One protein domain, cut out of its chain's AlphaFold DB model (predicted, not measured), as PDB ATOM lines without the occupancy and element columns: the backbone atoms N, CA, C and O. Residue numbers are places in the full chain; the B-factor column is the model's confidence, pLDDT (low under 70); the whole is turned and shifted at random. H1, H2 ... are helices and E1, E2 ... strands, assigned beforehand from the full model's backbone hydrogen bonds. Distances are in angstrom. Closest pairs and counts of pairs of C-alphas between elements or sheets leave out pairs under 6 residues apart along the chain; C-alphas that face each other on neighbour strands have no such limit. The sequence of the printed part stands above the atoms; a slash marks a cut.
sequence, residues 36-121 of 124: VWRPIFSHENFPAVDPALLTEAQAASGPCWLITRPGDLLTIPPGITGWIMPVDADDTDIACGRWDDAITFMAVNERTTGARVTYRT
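What this domain is: This is residues 36 to 121 of the 124 residues of an uncharacterized protein of Aromatoleum bremense (UniProt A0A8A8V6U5). A strongly twisted sheet of five strands curls like part of a barrel; short helix H2 packs on it, nearest E2, E4 and E5, while H1 lies off the sheet beyond a long link. The 86 printed residues hold E1, H1, E2, H2, E3, E4 and E5 along the chain; the sheet's order is E2, E1, E3, E4, E5, all antiparallel. The class is mixed, helices and strands, with 42 residues, under half, in named elements. The whole is compact, with a radius of gyration of the C-alphas of 12.7 A and spans of 33 by 27 by 25 A.

How they stand to each other: E1, residues 36 to 39, is antiparallel to E3, residues 81 to 86, with N 36 and O 85 2.8 A apart. Edge strand E2, residues 65 to 67, pairs with E1 through N 37 and O 65, 2.9 A. E3, E4, residues 95 to 99, and E5, residues 102 to 110, form a meander of two antiparallel hairpins, with N 96 and O 82 at 2.8 A and N 95 and O 106 at 3.0 A. H2, residues 70 to 75, is on the sheet; its closest C-alphas to E2 are Leu 73 and Ile 67, 6.3 A. E2, H2, E3 is a split strand-helix-strand unit, E1 between its strands, with a right-handed crossover. H1, residues 51 to 59, is not on the sheet and is apart from H2. In H1 every O i to N i+4 pair is within hydrogen-bond range; in H2 0 of 2 are, but 3 of 3 O i to N i+3 pairs.

Where its parts are: E1 spans 10.1 A from C-alpha 36 at (-18.370, -29.236, 50.244), H1 12.5 A, E2 6.2 A, H2 10.1 A, E3 16.8 A, E4 13.3 A and E5 24.5 A, to C-alpha 110 at (-15.393, -39.320, 30.666).

The domain as a whole: The C-alphas of Arg 69 and Thr 112 are farthest apart, 35.5 A. The printed part has no cut; the link E1 to H1 is long. Residues 61 to 62 and 121 have pLDDT under 70.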
ATOM      1  N   VAL A  36     -17.403 -29.820  51.168       95.38
ATOM      2  CA  VAL A  36     -18.370 -29.236  50.244       95.38
ATOM      3  C   VAL A  36     -18.872 -30.311  49.296       95.38
ATOM      4  O   VAL A  36     -18.100 -31.139  48.809       95.38
ATOM      5  N   TRP A  37     -20.170 -30.275  49.015       95.75
ATOM      6  CA  TRP A  37     -20.775 -31.012  47.916       95.75
ATOM      7  C   TRP A  37     -21.234 -30.037  46.832       95.75
ATOM      8  O   TRP A  37     -21.918 -29.050  47.126       95.75
ATOM      9  N   ARG A  38     -20.843 -30.293  45.580       92.62
ATOM     10  CA  ARG A  38     -21.160 -29.441  44.423       92.62
ATOM     11  C   ARG A  38     -21.791 -30.278  43.313       92.62
ATOM     12  O   ARG A  38     -21.173 -31.260  42.900       92.62
ATOM     13  N   PRO A  39     -22.979 -29.918  42.802       92.31
ATOM     14  CA  PRO A  39     -23.641 -30.699  41.772       92.31
ATOM     15  C   PRO A  39     -22.795 -30.711  40.499       92.31
ATOM     16  O   PRO A  39     -22.192 -29.709  40.115       92.31
ATOM     17  N   ILE A  40     -22.767 -31.857  39.826       90.50
ATOM     18  CA  ILE A  40     -22.182 -31.947  38.491       90.50
ATOM     19  C   ILE A  40     -23.222 -31.422  37.506       90.50
ATOM     20  O   ILE A  40     -24.287 -32.017  37.353       90.50
ATOM     21  N   PHE A  41     -22.933 -30.308  36.841       88.25
ATOM     22  CA  PHE A  41     -23.795 -29.784  35.786       88.25
ATOM     23  C   PHE A  41     -23.601 -30.605  34.514       88.25
ATOM     24  O   PHE A  41     -22.759 -30.312  33.675       88.25
ATOM     25  N   SER A  42     -24.362 -31.687  34.417       85.69
ATOM     26  CA  SER A  42     -24.441 -32.544  33.243       85.69
ATOM     27  C   SER A  42     -25.899 -32.842  32.942       85.69
ATOM     28  O   SER A  42     -26.748 -32.843  33.836       85.69
ATOM     29  N   HIS A  43     -26.193 -33.163  31.690       85.81
ATOM     30  CA  HIS A  43     -27.545 -33.546  31.307       85.81
ATOM     31  C   HIS A  43     -27.943 -34.925  31.884       85.81
ATOM     32  O   HIS A  43     -29.124 -35.239  31.971       85.81
ATOM     33  N   GLU A  44     -27.008 -35.744  32.376       86.56
ATOM     34  CA  GLU A  44     -27.364 -36.942  33.159       86.56
ATOM     35  C   GLU A  44     -28.051 -36.572  34.486       86.56
ATOM     36  O   GLU A  44     -29.069 -37.161  34.836       86.56
ATOM     37  N   ASN A  45     -27.541 -35.557  35.191       89.06
ATOM     38  CA  ASN A  45     -28.175 -35.039  36.405       89.06
ATOM     39  C   ASN A  45     -29.395 -34.157  36.105       89.06
ATOM     40  O   ASN A  45     -30.329 -34.095  36.903       89.06
ATOM     41  N   PHE A  46     -29.375 -33.443  34.980       89.88
ATOM     42  CA  PHE A  46     -30.366 -32.428  34.635       89.88
ATOM     43  C   PHE A  46     -30.904 -32.625  33.208       89.88
ATOM     44  O   PHE A  46     -30.678 -31.780  32.344       89.88
ATOM     45  N   PRO A  47     -31.645 -33.717  32.935       89.38
ATOM     46  CA  PRO A  47     -32.020 -34.101  31.571       89.38
ATOM     47  C   PRO A  47     -33.039 -33.184  30.891       89.38
ATOM     48  O   PRO A  47     -33.268 -33.297  29.694       89.38
ATOM     49  N   ALA A  48     -33.683 -32.302  31.653       91.81
ATOM     50  CA  ALA A  48     -34.639 -31.326  31.137       91.81
ATOM     51  C   ALA A  48     -34.031 -29.923  30.964       91.81
ATOM     52  O   ALA A  48     -34.748 -28.998  30.586       91.81
ATOM     53  N   VAL A  49     -32.748 -29.738  31.299       89.75
ATOM     54  CA  VAL A  49     -32.076 -28.436  31.257       89.75
ATOM     55  C   VAL A  49     -31.245 -28.335  29.985       89.75
ATOM     56  O   VAL A  49     -30.515 -29.259  29.636       89.75
ATOM     57  N   ASP A  50     -31.356 -27.194  29.310       90.00
ATOM     58  CA  ASP A  50     -30.582 -26.906  28.107       90.00
ATOM     59  C   ASP A  50     -29.060 -26.936  28.392       90.00
ATOM     60  O   ASP A  50     -28.619 -26.360  29.397       90.00
ATOM     61  N   PRO A  51     -28.239 -27.570  27.531       86.56
ATOM     62  CA  PRO A  51     -26.789 -27.651  27.721       86.56
ATOM     63  C   PRO A  51     -26.078 -26.298  27.878       86.56
ATOM     64  O   PRO A  51     -25.116 -26.193  28.647       86.56
ATOM     65  N   ALA A  52     -26.545 -25.246  27.196       88.00
ATOM     66  CA  ALA A  52     -25.965 -23.912  27.326       88.00
ATOM     67  C   ALA A  52     -26.198 -23.351  28.735       88.00
ATOM     68  O   ALA A  52     -25.270 -22.841  29.364       88.00
ATOM     69  N   LEU A  53     -27.398 -23.551  29.286       87.88
ATOM     70  CA  LEU A  53     -27.723 -23.133  30.649       87.88
ATOM     71  C   LEU A  53     -26.940 -23.931  31.704       87.88
ATOM     72  O   LEU A  53     -26.553 -23.379  32.732       87.88
ATOM     73  N   LEU A  54     -26.657 -25.216  31.455       86.50
ATOM     74  CA  LEU A  54     -25.783 -26.012  32.328       86.50
ATOM     75  C   LEU A  54     -24.350 -25.476  32.350       86.50
ATOM     76  O   LEU A  54     -23.733 -25.426  33.414       86.50
ATOM     77  N   THR A  55     -23.846 -25.035  31.198       83.94
ATOM     78  CA  THR A  55     -22.511 -24.435  31.081       83.94
ATOM     79  C   THR A  55     -22.443 -23.105  31.835       83.94
ATOM     80  O   THR A  55     -21.505 -22.872  32.599       83.94
ATOM     81  N   GLU A  56     -23.466 -22.259  31.705       85.56
ATOM     82  CA  GLU A  56     -23.575 -21.011  32.469       85.56
ATOM     83  C   GLU A  56     -23.650 -21.266  33.984       85.56
ATOM     84  O   GLU A  56     -22.941 -20.626  34.765       85.56
ATOM     85  N   ALA A  57     -24.459 -22.239  34.414       83.75
ATOM     86  CA  ALA A  57     -24.592 -22.604  35.824       83.75
ATOM     87  C   ALA A  57     -23.279 -23.144  36.418       83.75
ATOM     88  O   ALA A  57     -22.962 -22.861  37.578       83.75
ATOM     89  N   GLN A  58     -22.498 -23.879  35.622       81.50
ATOM     90  CA  GLN A  58     -21.173 -24.352  36.007       81.50
ATOM     91  C   GLN A  58     -20.180 -23.195  36.185       81.50
ATOM     92  O   GLN A  58     -19.464 -23.168  37.188       81.50
ATOM     93  N   ALA A  59     -20.175 -22.227  35.264       78.94
ATOM     94  CA  ALA A  59     -19.308 -21.049  35.327       78.94
ATOM     95  C   ALA A  59     -19.656 -20.117  36.503       78.94
ATOM     96  O   ALA A  59     -18.776 -19.517  37.115       78.94
ATOM     97  N   ALA A  60     -20.929 -20.042  36.898       77.75
ATOM     98  CA  ALA A  60     -21.388 -19.224  38.024       77.75
ATOM     99  C   ALA A  60     -20.997 -19.776  39.417       77.75
ATOM    100  O   ALA A  60     -21.561 -19.361  40.428       77.75
ATOM    101  N   SER A  61     -20.069 -20.739  39.495       67.00
ATOM    102  CA  SER A  61     -19.677 -21.483  40.703       67.00
ATOM    103  C   SER A  61     -20.781 -22.311  41.381       67.00
ATOM    104  O   SER A  61     -20.457 -23.102  42.267       67.00
ATOM    105  N   GLY A  62     -22.031 -22.244  40.912       65.19
ATOM    106  CA  GLY A  62     -23.144 -23.102  41.317       65.19
ATOM    107  C   GLY A  62     -23.492 -23.083  42.818       65.19
ATOM    108  O   GLY A  62     -22.773 -22.527  43.648       65.19
ATOM    109  N   PRO A  63     -24.614 -23.703  43.214       70.88
ATOM    110  CA  PRO A  63     -24.909 -23.930  44.621       70.88
ATOM    111  C   PRO A  63     -23.926 -24.954  45.213       70.88
ATOM    112  O   PRO A  63     -23.551 -25.926  44.554       70.88
ATOM    113  N   CYS A  64     -23.529 -24.755  46.471       84.56
ATOM    114  CA  CYS A  64     -22.742 -25.716  47.240       84.56
ATOM    115  C   CYS A  64     -23.438 -26.040  48.565       84.56
ATOM    116  O   CYS A  64     -24.115 -25.195  49.153       84.56
ATOM    117  N   TRP A  65     -23.266 -27.276  49.027       93.12
ATOM    118  CA  TRP A  65     -23.761 -27.741  50.317       93.12
ATOM    119  C   TRP A  65     -22.575 -27.955  51.241       93.12
ATOM    120  O   TRP A  65     -21.646 -28.685  50.898       93.12
ATOM    121  N   LEU A  66     -22.613 -27.326  52.413       94.75
ATOM    122  CA  LEU A  66     -21.644 -27.588  53.470       94.75
ATOM    123  C   LEU A  66     -22.025 -28.878  54.189       94.75
ATOM    124  O   LEU A  66     -23.141 -29.017  54.684       94.75
ATOM    125  N   ILE A  67     -21.076 -29.802  54.254       96.25
ATOM    126  CA  ILE A  67     -21.231 -31.107  54.883       96.25
ATOM    127  C   ILE A  67     -20.240 -31.156  56.047       96.25
ATOM    128  O   ILE A  67     -19.043 -31.376  55.869       96.25
ATOM    129  N   THR A  68     -20.741 -30.895  57.253       94.88
ATOM    130  CA  THR A  68     -19.912 -30.786  58.469       94.88
ATOM    131  C   THR A  68     -19.828 -32.098  59.242       94.88
ATOM    132  O   THR A  68     -18.914 -32.309  60.036       94.88
ATOM    133  N   ARG A  69     -20.779 -33.002  58.999       93.81
ATOM    134  CA  ARG A  69     -20.857 -34.338  59.600       93.81
ATOM    135  C   ARG A  69     -21.494 -35.325  58.614       93.81
ATOM    136  O   ARG A  69     -22.252 -34.896  57.743       93.81
ATOM    137  N   PRO A  70     -21.296 -36.647  58.785       92.12
ATOM    138  CA  PRO A  70     -21.818 -37.649  57.852       92.12
ATOM    139  C   PRO A  70     -23.328 -37.550  57.586       92.12
ATOM    140  O   PRO A  70     -23.766 -37.718  56.453       92.12
ATOM    141  N   GLY A  71     -24.129 -37.232  58.609       92.44
ATOM    142  CA  GLY A  71     -25.585 -37.101  58.469       92.44
ATOM    143  C   GLY A  71     -26.033 -35.950  57.563       92.44
ATOM    144  O   GLY A  71     -27.136 -36.004  57.028       92.44
ATOM    145  N   ASP A  72     -25.185 -34.941  57.342       94.25
ATOM    146  CA  ASP A  72     -25.511 -33.824  56.450       94.25
ATOM    147  C   ASP A  72     -25.538 -34.275  54.980       94.25
ATOM    148  O   ASP A  72     -26.221 -33.655  54.167       94.25
ATOM    149  N   LEU A  73     -24.885 -35.392  54.629       92.31
ATOM    150  CA  LEU A  73     -24.951 -35.967  53.280       92.31
ATOM    151  C   LEU A  73     -26.377 -36.345  52.882       92.31
ATOM    152  O   LEU A  73     -26.715 -36.284  51.709       92.31
ATOM    153  N   LEU A  74     -27.245 -36.676  53.840       92.31
ATOM    154  CA  LEU A  74     -28.652 -36.956  53.553       92.31
ATOM    155  C   LEU A  74     -29.431 -35.693  53.160       92.31
ATOM    156  O   LEU A  74     -30.555 -35.799  52.686       92.31
ATOM    157  N   THR A  75     -28.865 -34.496  53.326       91.56
ATOM    158  CA  THR A  75     -29.515 -33.235  52.931       91.56
ATOM    159  C   THR A  75     -29.242 -32.840  51.479       91.56
ATOM    160  O   THR A  75     -29.885 -31.914  50.980       91.56
ATOM    161  N   ILE A  76     -28.327 -33.535  50.786       93.56
ATOM    162  CA  ILE A  76     -28.062 -33.270  49.368       93.56
ATOM    163  C   ILE A  76     -29.290 -33.639  48.515       93.56
ATOM    164  O   ILE A  76     -30.061 -34.528  48.900       93.56
ATOM    165  N   PRO A  77     -29.489 -32.983  47.355       92.50
ATOM    166  CA  PRO A  77     -30.621 -33.272  46.482       92.50
ATOM    167  C   PRO A  77     -30.669 -34.755  46.063       92.50
ATOM    168  O   PRO A  77     -29.660 -35.285  45.586       92.50
ATOM    169  N   PRO A  78     -31.820 -35.439  46.211       93.81
ATOM    170  CA  PRO A  78     -31.950 -36.834  45.807       93.81
ATOM    171  C   PRO A  78     -31.851 -36.971  44.284       93.81
ATOM    172  O   PRO A  78     -32.360 -36.134  43.539       93.81
ATOM    173  N   GLY A  79     -31.202 -38.038  43.820       92.25
ATOM    174  CA  GLY A  79     -31.028 -38.349  42.401       92.25
ATOM    175  C   GLY A  79     -29.991 -37.494  41.670       92.25
ATOM    176  O   GLY A  79     -29.795 -37.695  40.475       92.25
ATOM    177  N   ILE A  80     -29.308 -36.572  42.359       92.44
ATOM    178  CA  ILE A  80     -28.265 -35.730  41.769       92.44
ATOM    179  C   ILE A  80     -26.893 -36.207  42.232       92.44
ATOM    180  O   ILE A  80     -26.643 -36.395  43.422       92.44
ATOM    181  N   THR A  81     -25.978 -36.352  41.279       92.94
ATOM    182  CA  THR A  81     -24.575 -36.652  41.564       92.94
ATOM    183  C   THR A  81     -23.761 -35.369  41.693       92.94
ATOM    184  O   THR A  81     -23.842 -34.483  40.846       92.94
ATOM    185  N   GLY A  82     -22.901 -35.272  42.696       93.31
ATOM    186  CA  GLY A  82     -22.026 -34.119  42.879       93.31
ATOM    187  C   GLY A  82     -20.633 -34.511  43.326       93.31
ATOM    188  O   GLY A  82     -20.408 -35.618  43.809       93.31
ATOM    189  N   TRP A  83     -19.690 -33.602  43.130       94.56
ATOM    190  CA  TRP A  83     -18.340 -33.707  43.663       94.56
ATOM    191  C   TRP A  83     -18.361 -33.513  45.170       94.56
ATOM    192  O   TRP A  83     -19.077 -32.637  45.654       94.56
ATOM    193  N   ILE A  84     -17.565 -34.299  45.893       95.38
ATOM    194  CA  ILE A  84     -17.351 -34.125  47.329       95.38
ATOM    195  C   ILE A  84     -15.864 -33.960  47.623       95.38
ATOM    196  O   ILE A  84     -15.030 -34.711  47.117       95.38
ATOM    197  N   MET A  85     -15.534 -32.957  48.431       95.44
ATOM    198  CA  MET A  85     -14.151 -32.607  48.753       95.44
ATOM    199  C   MET A  85     -14.061 -31.766  50.024       95.44
ATOM    200  O   MET A  85     -15.054 -31.133  50.390       95.44
ATOM    201  N   PRO A  86     -12.897 -31.711  50.690       95.62
ATOM    202  CA  PRO A  86     -12.603 -30.676  51.676       95.62
ATOM    203  C   PRO A  86     -12.836 -29.271  51.114       95.62
ATOM    204  O   PRO A  86     -12.568 -29.016  49.943       95.62
ATOM    205  N   VAL A  87     -13.332 -28.353  51.946       92.56
ATOM    206  CA  VAL A  87     -13.603 -26.959  51.540       92.56
ATOM    207  C   VAL A  87     -12.347 -26.208  51.074       92.56
ATOM    208  O   VAL A  87     -12.448 -25.260  50.305       92.56
ATOM    209  N   ASP A  88     -11.180 -26.635  51.550       89.50
ATOM    210  CA  ASP A  88      -9.857 -26.081  51.267       89.50
ATOM    211  C   ASP A  88      -9.061 -26.899  50.240       89.50
ATOM    212  O   ASP A  88      -7.902 -26.584  49.979       89.50
ATOM    213  N   ALA A  89      -9.655 -27.950  49.666       90.94
ATOM    214  CA  ALA A  89      -9.013 -28.720  48.612       90.94
ATOM    215  C   ALA A  89      -9.124 -28.008  47.259       90.94
ATOM    216  O   ALA A  89     -10.133 -27.375  46.943       90.94
ATOM    217  N   ASP A  90      -8.095 -28.177  46.432       87.31
ATOM    218  CA  ASP A  90      -8.082 -27.656  45.065       87.31
ATOM    219  C   ASP A  90      -8.682 -28.641  44.058       87.31
ATOM    220  O   ASP A  90      -9.120 -28.251  42.973       87.31
ATOM    221  N   ASP A  91      -8.733 -29.928  44.403       91.19
ATOM    222  CA  ASP A  91      -9.253 -30.967  43.531       91.19
ATOM    223  C   ASP A  91      -9.916 -32.136  44.274       91.19
ATOM    224  O   ASP A  91      -9.797 -32.313  45.486       91.19
ATOM    225  N   THR A  92     -10.697 -32.917  43.526       92.38
ATOM    226  CA  THR A  92     -11.239 -34.201  43.983       92.38
ATOM    227  C   THR A  92     -11.555 -35.108  42.812       92.38
ATOM    228  O   THR A  92     -12.011 -34.675  41.754       92.38
ATOM    229  N   ASP A  93     -11.340 -36.400  43.007       91.69
ATOM    230  CA  ASP A  93     -11.726 -37.452  42.077       91.69
ATOM    231  C   ASP A  93     -12.910 -38.288  42.610       91.69
ATOM    232  O   ASP A  93     -13.251 -39.326  42.026       91.69
ATOM    233  N   ILE A  94     -13.538 -37.831  43.704       93.62
ATOM    234  CA  ILE A  94     -14.656 -38.485  44.389       93.62
ATOM    235  C   ILE A  94     -15.944 -37.704  44.140       93.62
ATOM    236  O   ILE A  94     -16.059 -36.512  44.437       93.62
ATOM    237  N   ALA A  95     -16.953 -38.412  43.646       94.62
ATOM    238  CA  ALA A  95     -18.322 -37.934  43.605       94.62
ATOM    239  C   ALA A  95     -19.209 -38.762  44.538       94.62
ATOM    240  O   ALA A  95     -18.910 -39.917  44.853       94.62
ATOM    241  N   CYS A  96     -20.331 -38.188  44.953       94.06
ATOM    242  CA  CYS A  96     -21.406 -38.931  45.585       94.06
ATOM    243  C   CYS A  96     -22.778 -38.382  45.206       94.06
ATOM    244  O   CYS A  96     -22.921 -37.236  44.773       94.06
ATOM    245  N   GLY A  97     -23.792 -39.217  45.379       93.19
ATOM    246  CA  GLY A  97     -25.188 -38.826  45.261       93.19
ATOM    247  C   GLY A  97     -26.042 -39.570  46.277       93.19
ATOM    248  O   GLY A  97     -25.601 -40.561  46.877       93.19
ATOM    249  N   ARG A  98     -27.256 -39.061  46.479       94.00
ATOM    250  CA  ARG A  98     -28.260 -39.662  47.352       94.00
ATOM    251  C   ARG A  98     -29.306 -40.374  46.505       94.00
ATOM    252  O   ARG A  98     -29.980 -39.731  45.702       94.00
ATOM    253  N   TRP A  99     -29.488 -41.666  46.743       91.06
ATOM    254  CA  TRP A  99     -30.588 -42.457  46.190       91.06
ATOM    255  C   TRP A  99     -31.358 -43.074  47.350       91.06
ATOM    256  O   TRP A  99     -30.769 -43.739  48.202       91.06
ATOM    257  N   ASP A 100     -32.658 -42.788  47.412       86.81
ATOM    258  CA  ASP A 100     -33.499 -43.048  48.583       86.81
ATOM    259  C   ASP A 100     -32.863 -42.465  49.864       86.81
ATOM    260  O   ASP A 100     -32.681 -41.247  49.971       86.81
ATOM    261  N   ASP A 101     -32.465 -43.318  50.808       83.00
ATOM    262  CA  ASP A 101     -31.776 -42.943  52.052       83.00
ATOM    263  C   ASP A 101     -30.325 -43.449  52.111       83.00
ATOM    264  O   ASP A 101     -29.709 -43.492  53.178       83.00
ATOM    265  N   ALA A 102     -29.758 -43.819  50.960       89.06
ATOM    266  CA  ALA A 102     -28.376 -44.254  50.834       89.06
ATOM    267  C   ALA A 102     -27.528 -43.211  50.100       89.06
ATOM    268  O   ALA A 102     -27.948 -42.595  49.118       89.06
ATOM    269  N   ILE A 103     -26.291 -43.052  50.568       92.12
ATOM    270  CA  ILE A 103     -25.261 -42.287  49.870       92.12
ATOM    271  C   ILE A 103     -24.382 -43.270  49.115       92.12
ATOM    272  O   ILE A 103     -23.854 -44.212  49.701       92.12
ATOM    273  N   THR A 104     -24.215 -43.046  47.817       92.06
ATOM    274  CA  THR A 104     -23.301 -43.838  46.991       92.06
ATOM    275  C   THR A 104     -22.121 -42.972  46.587       92.06
ATOM    276  O   THR A 104     -22.314 -41.895  46.025       92.06
ATOM    277  N   PHE A 105     -20.909 -43.449  46.869       92.38
ATOM    278  CA  PHE A 105     -19.652 -42.839  46.430       92.38
ATOM    279  C   PHE A 105     -19.171 -43.495  45.137       92.38
ATOM    280  O   PHE A 105     -19.372 -44.693  44.931       92.38
ATOM    281  N   MET A 106     -18.567 -42.708  44.252       91.75
ATOM    282  CA  MET A 106     -18.236 -43.152  42.900       91.75
ATOM    283  C   MET A 106     -17.116 -42.346  42.256       91.75
ATOM    284  O   MET A 106     -16.936 -41.155  42.530       91.75
ATOM    285  N   ALA A 107     -16.446 -42.988  41.298       90.94
ATOM    286  CA  ALA A 107     -15.626 -42.300  40.314       90.94
ATOM    287  C   ALA A 107     -16.496 -41.698  39.207       90.94
ATOM    288  O   ALA A 107     -17.594 -42.166  38.887       90.94
ATOM    289  N   VAL A 108     -15.941 -40.673  38.576       89.00
ATOM    290  CA  VAL A 108     -16.495 -40.030  37.393       89.00
ATOM    291  C   VAL A 108     -15.566 -40.312  36.237       89.00
ATOM    292  O   VAL A 108     -14.398 -39.944  36.308       89.00
ATOM    293  N   ASN A 109     -16.080 -40.927  35.179       87.38
ATOM    294  CA  ASN A 109     -15.305 -41.175  33.975       87.38
ATOM    295  C   ASN A 109     -15.886 -40.378  32.812       87.38
ATOM    296  O   ASN A 109     -17.106 -40.220  32.698       87.38
ATOM    297  N   GLU A 110     -15.008 -39.888  31.947       83.25
ATOM    298  CA  GLU A 110     -15.393 -39.320  30.666       83.25
ATOM    299  C   GLU A 110     -15.935 -40.449  29.781       83.25
ATOM    300  O   GLU A 110     -15.348 -41.532  29.712       83.25
ATOM    301  N   ARG A 111     -17.092 -40.238  29.149       76.56
ATOM    302  CA  ARG A 111     -17.802 -41.312  28.441       76.56
ATOM    303  C   ARG A 111     -17.024 -41.880  27.260       76.56
ATOM    304  O   ARG A 111     -17.085 -43.086  27.031       76.56
ATOM    305  N   THR A 112     -16.334 -41.026  26.512       78.06
ATOM    306  CA  THR A 112     -15.714 -41.391  25.234       78.06
ATOM    307  C   THR A 112     -14.411 -42.158  25.432       78.06
ATOM    308  O   THR A 112     -14.200 -43.200  24.817       78.06
ATOM    309  N   THR A 113     -13.536 -41.667  26.306       83.44
ATOM    310  CA  THR A 113     -12.216 -42.254  26.567       83.44
ATOM    311  C   THR A 113     -12.216 -43.219  27.747       83.44
ATOM    312  O   THR A 113     -11.279 -44.001  27.897       83.44
ATOM    313  N   GLY A 114     -13.231 -43.160  28.616       82.44
ATOM    314  CA  GLY A 114     -13.246 -43.874  29.892       82.44
ATOM    315  C   GLY A 114     -12.254 -43.316  30.916       82.44
ATOM    316  O   GLY A 114     -12.108 -43.898  31.993       82.44
ATOM    317  N   ALA A 115     -11.561 -42.215  30.604       84.62
ATOM    318  CA  ALA A 115     -10.583 -41.612  31.495       84.62
ATOM    319  C   ALA A 115     -11.259 -41.057  32.749       84.62
ATOM    320  O   ALA A 115     -12.354 -40.494  32.693       84.62
ATOM    321  N   ARG A 116     -10.583 -41.189  33.892       85.31
ATOM    322  CA  ARG A 116     -11.085 -40.645  35.153       85.31
ATOM    323  C   ARG A 116     -11.047 -39.121  35.119       85.31
ATOM    324  O   ARG A 116     -10.028 -38.521  34.782       85.31
ATOM    325  N   VAL A 117     -12.163 -38.512  35.494       87.62
ATOM    326  CA  VAL A 117     -12.331 -37.067  35.617       87.62
ATOM    327  C   VAL A 117     -12.101 -36.668  37.067       87.62
ATOM    328  O   VAL A 117     -12.607 -37.302  37.995       87.62
ATOM    329  N   THR A 118     -11.380 -35.570  37.235       87.50
ATOM    330  CA  THR A 118     -11.142 -34.912  38.517       87.50
ATOM    331  C   THR A 118     -11.756 -33.519  38.443       87.50
ATOM    332  O   THR A 118     -11.561 -32.803  37.457       87.50
ATOM    333  N   TYR A 119     -12.507 -33.132  39.468       86.69
ATOM    334  CA  TYR A 119     -12.927 -31.750  39.650       86.69
ATOM    335  C   TYR A 119     -11.748 -30.908  40.118       86.69
ATOM    336  O   TYR A 119     -10.993 -31.362  40.971       86.69
ATOM    337  N   ARG A 120     -11.618 -29.684  39.598       83.50
ATOM    338  CA  ARG A 120     -10.624 -28.718  40.068       83.50
ATOM    339  C   ARG A 120     -11.243 -27.344  40.266       83.50
ATOM    340  O   ARG A 120     -12.034 -26.904  39.431       83.50
ATOM    341  N   THR A 121     -10.874 -26.677  41.353       68.62
ATOM    342  CA  THR A 121     -11.319 -25.318  41.695       68.62
ATOM    343  C   THR A 121     -10.601 -24.244  40.873       68.62
ATOM    344  O   THR A 121     -11.154 -23.164  40.693       68.62
TER     345      THR A 121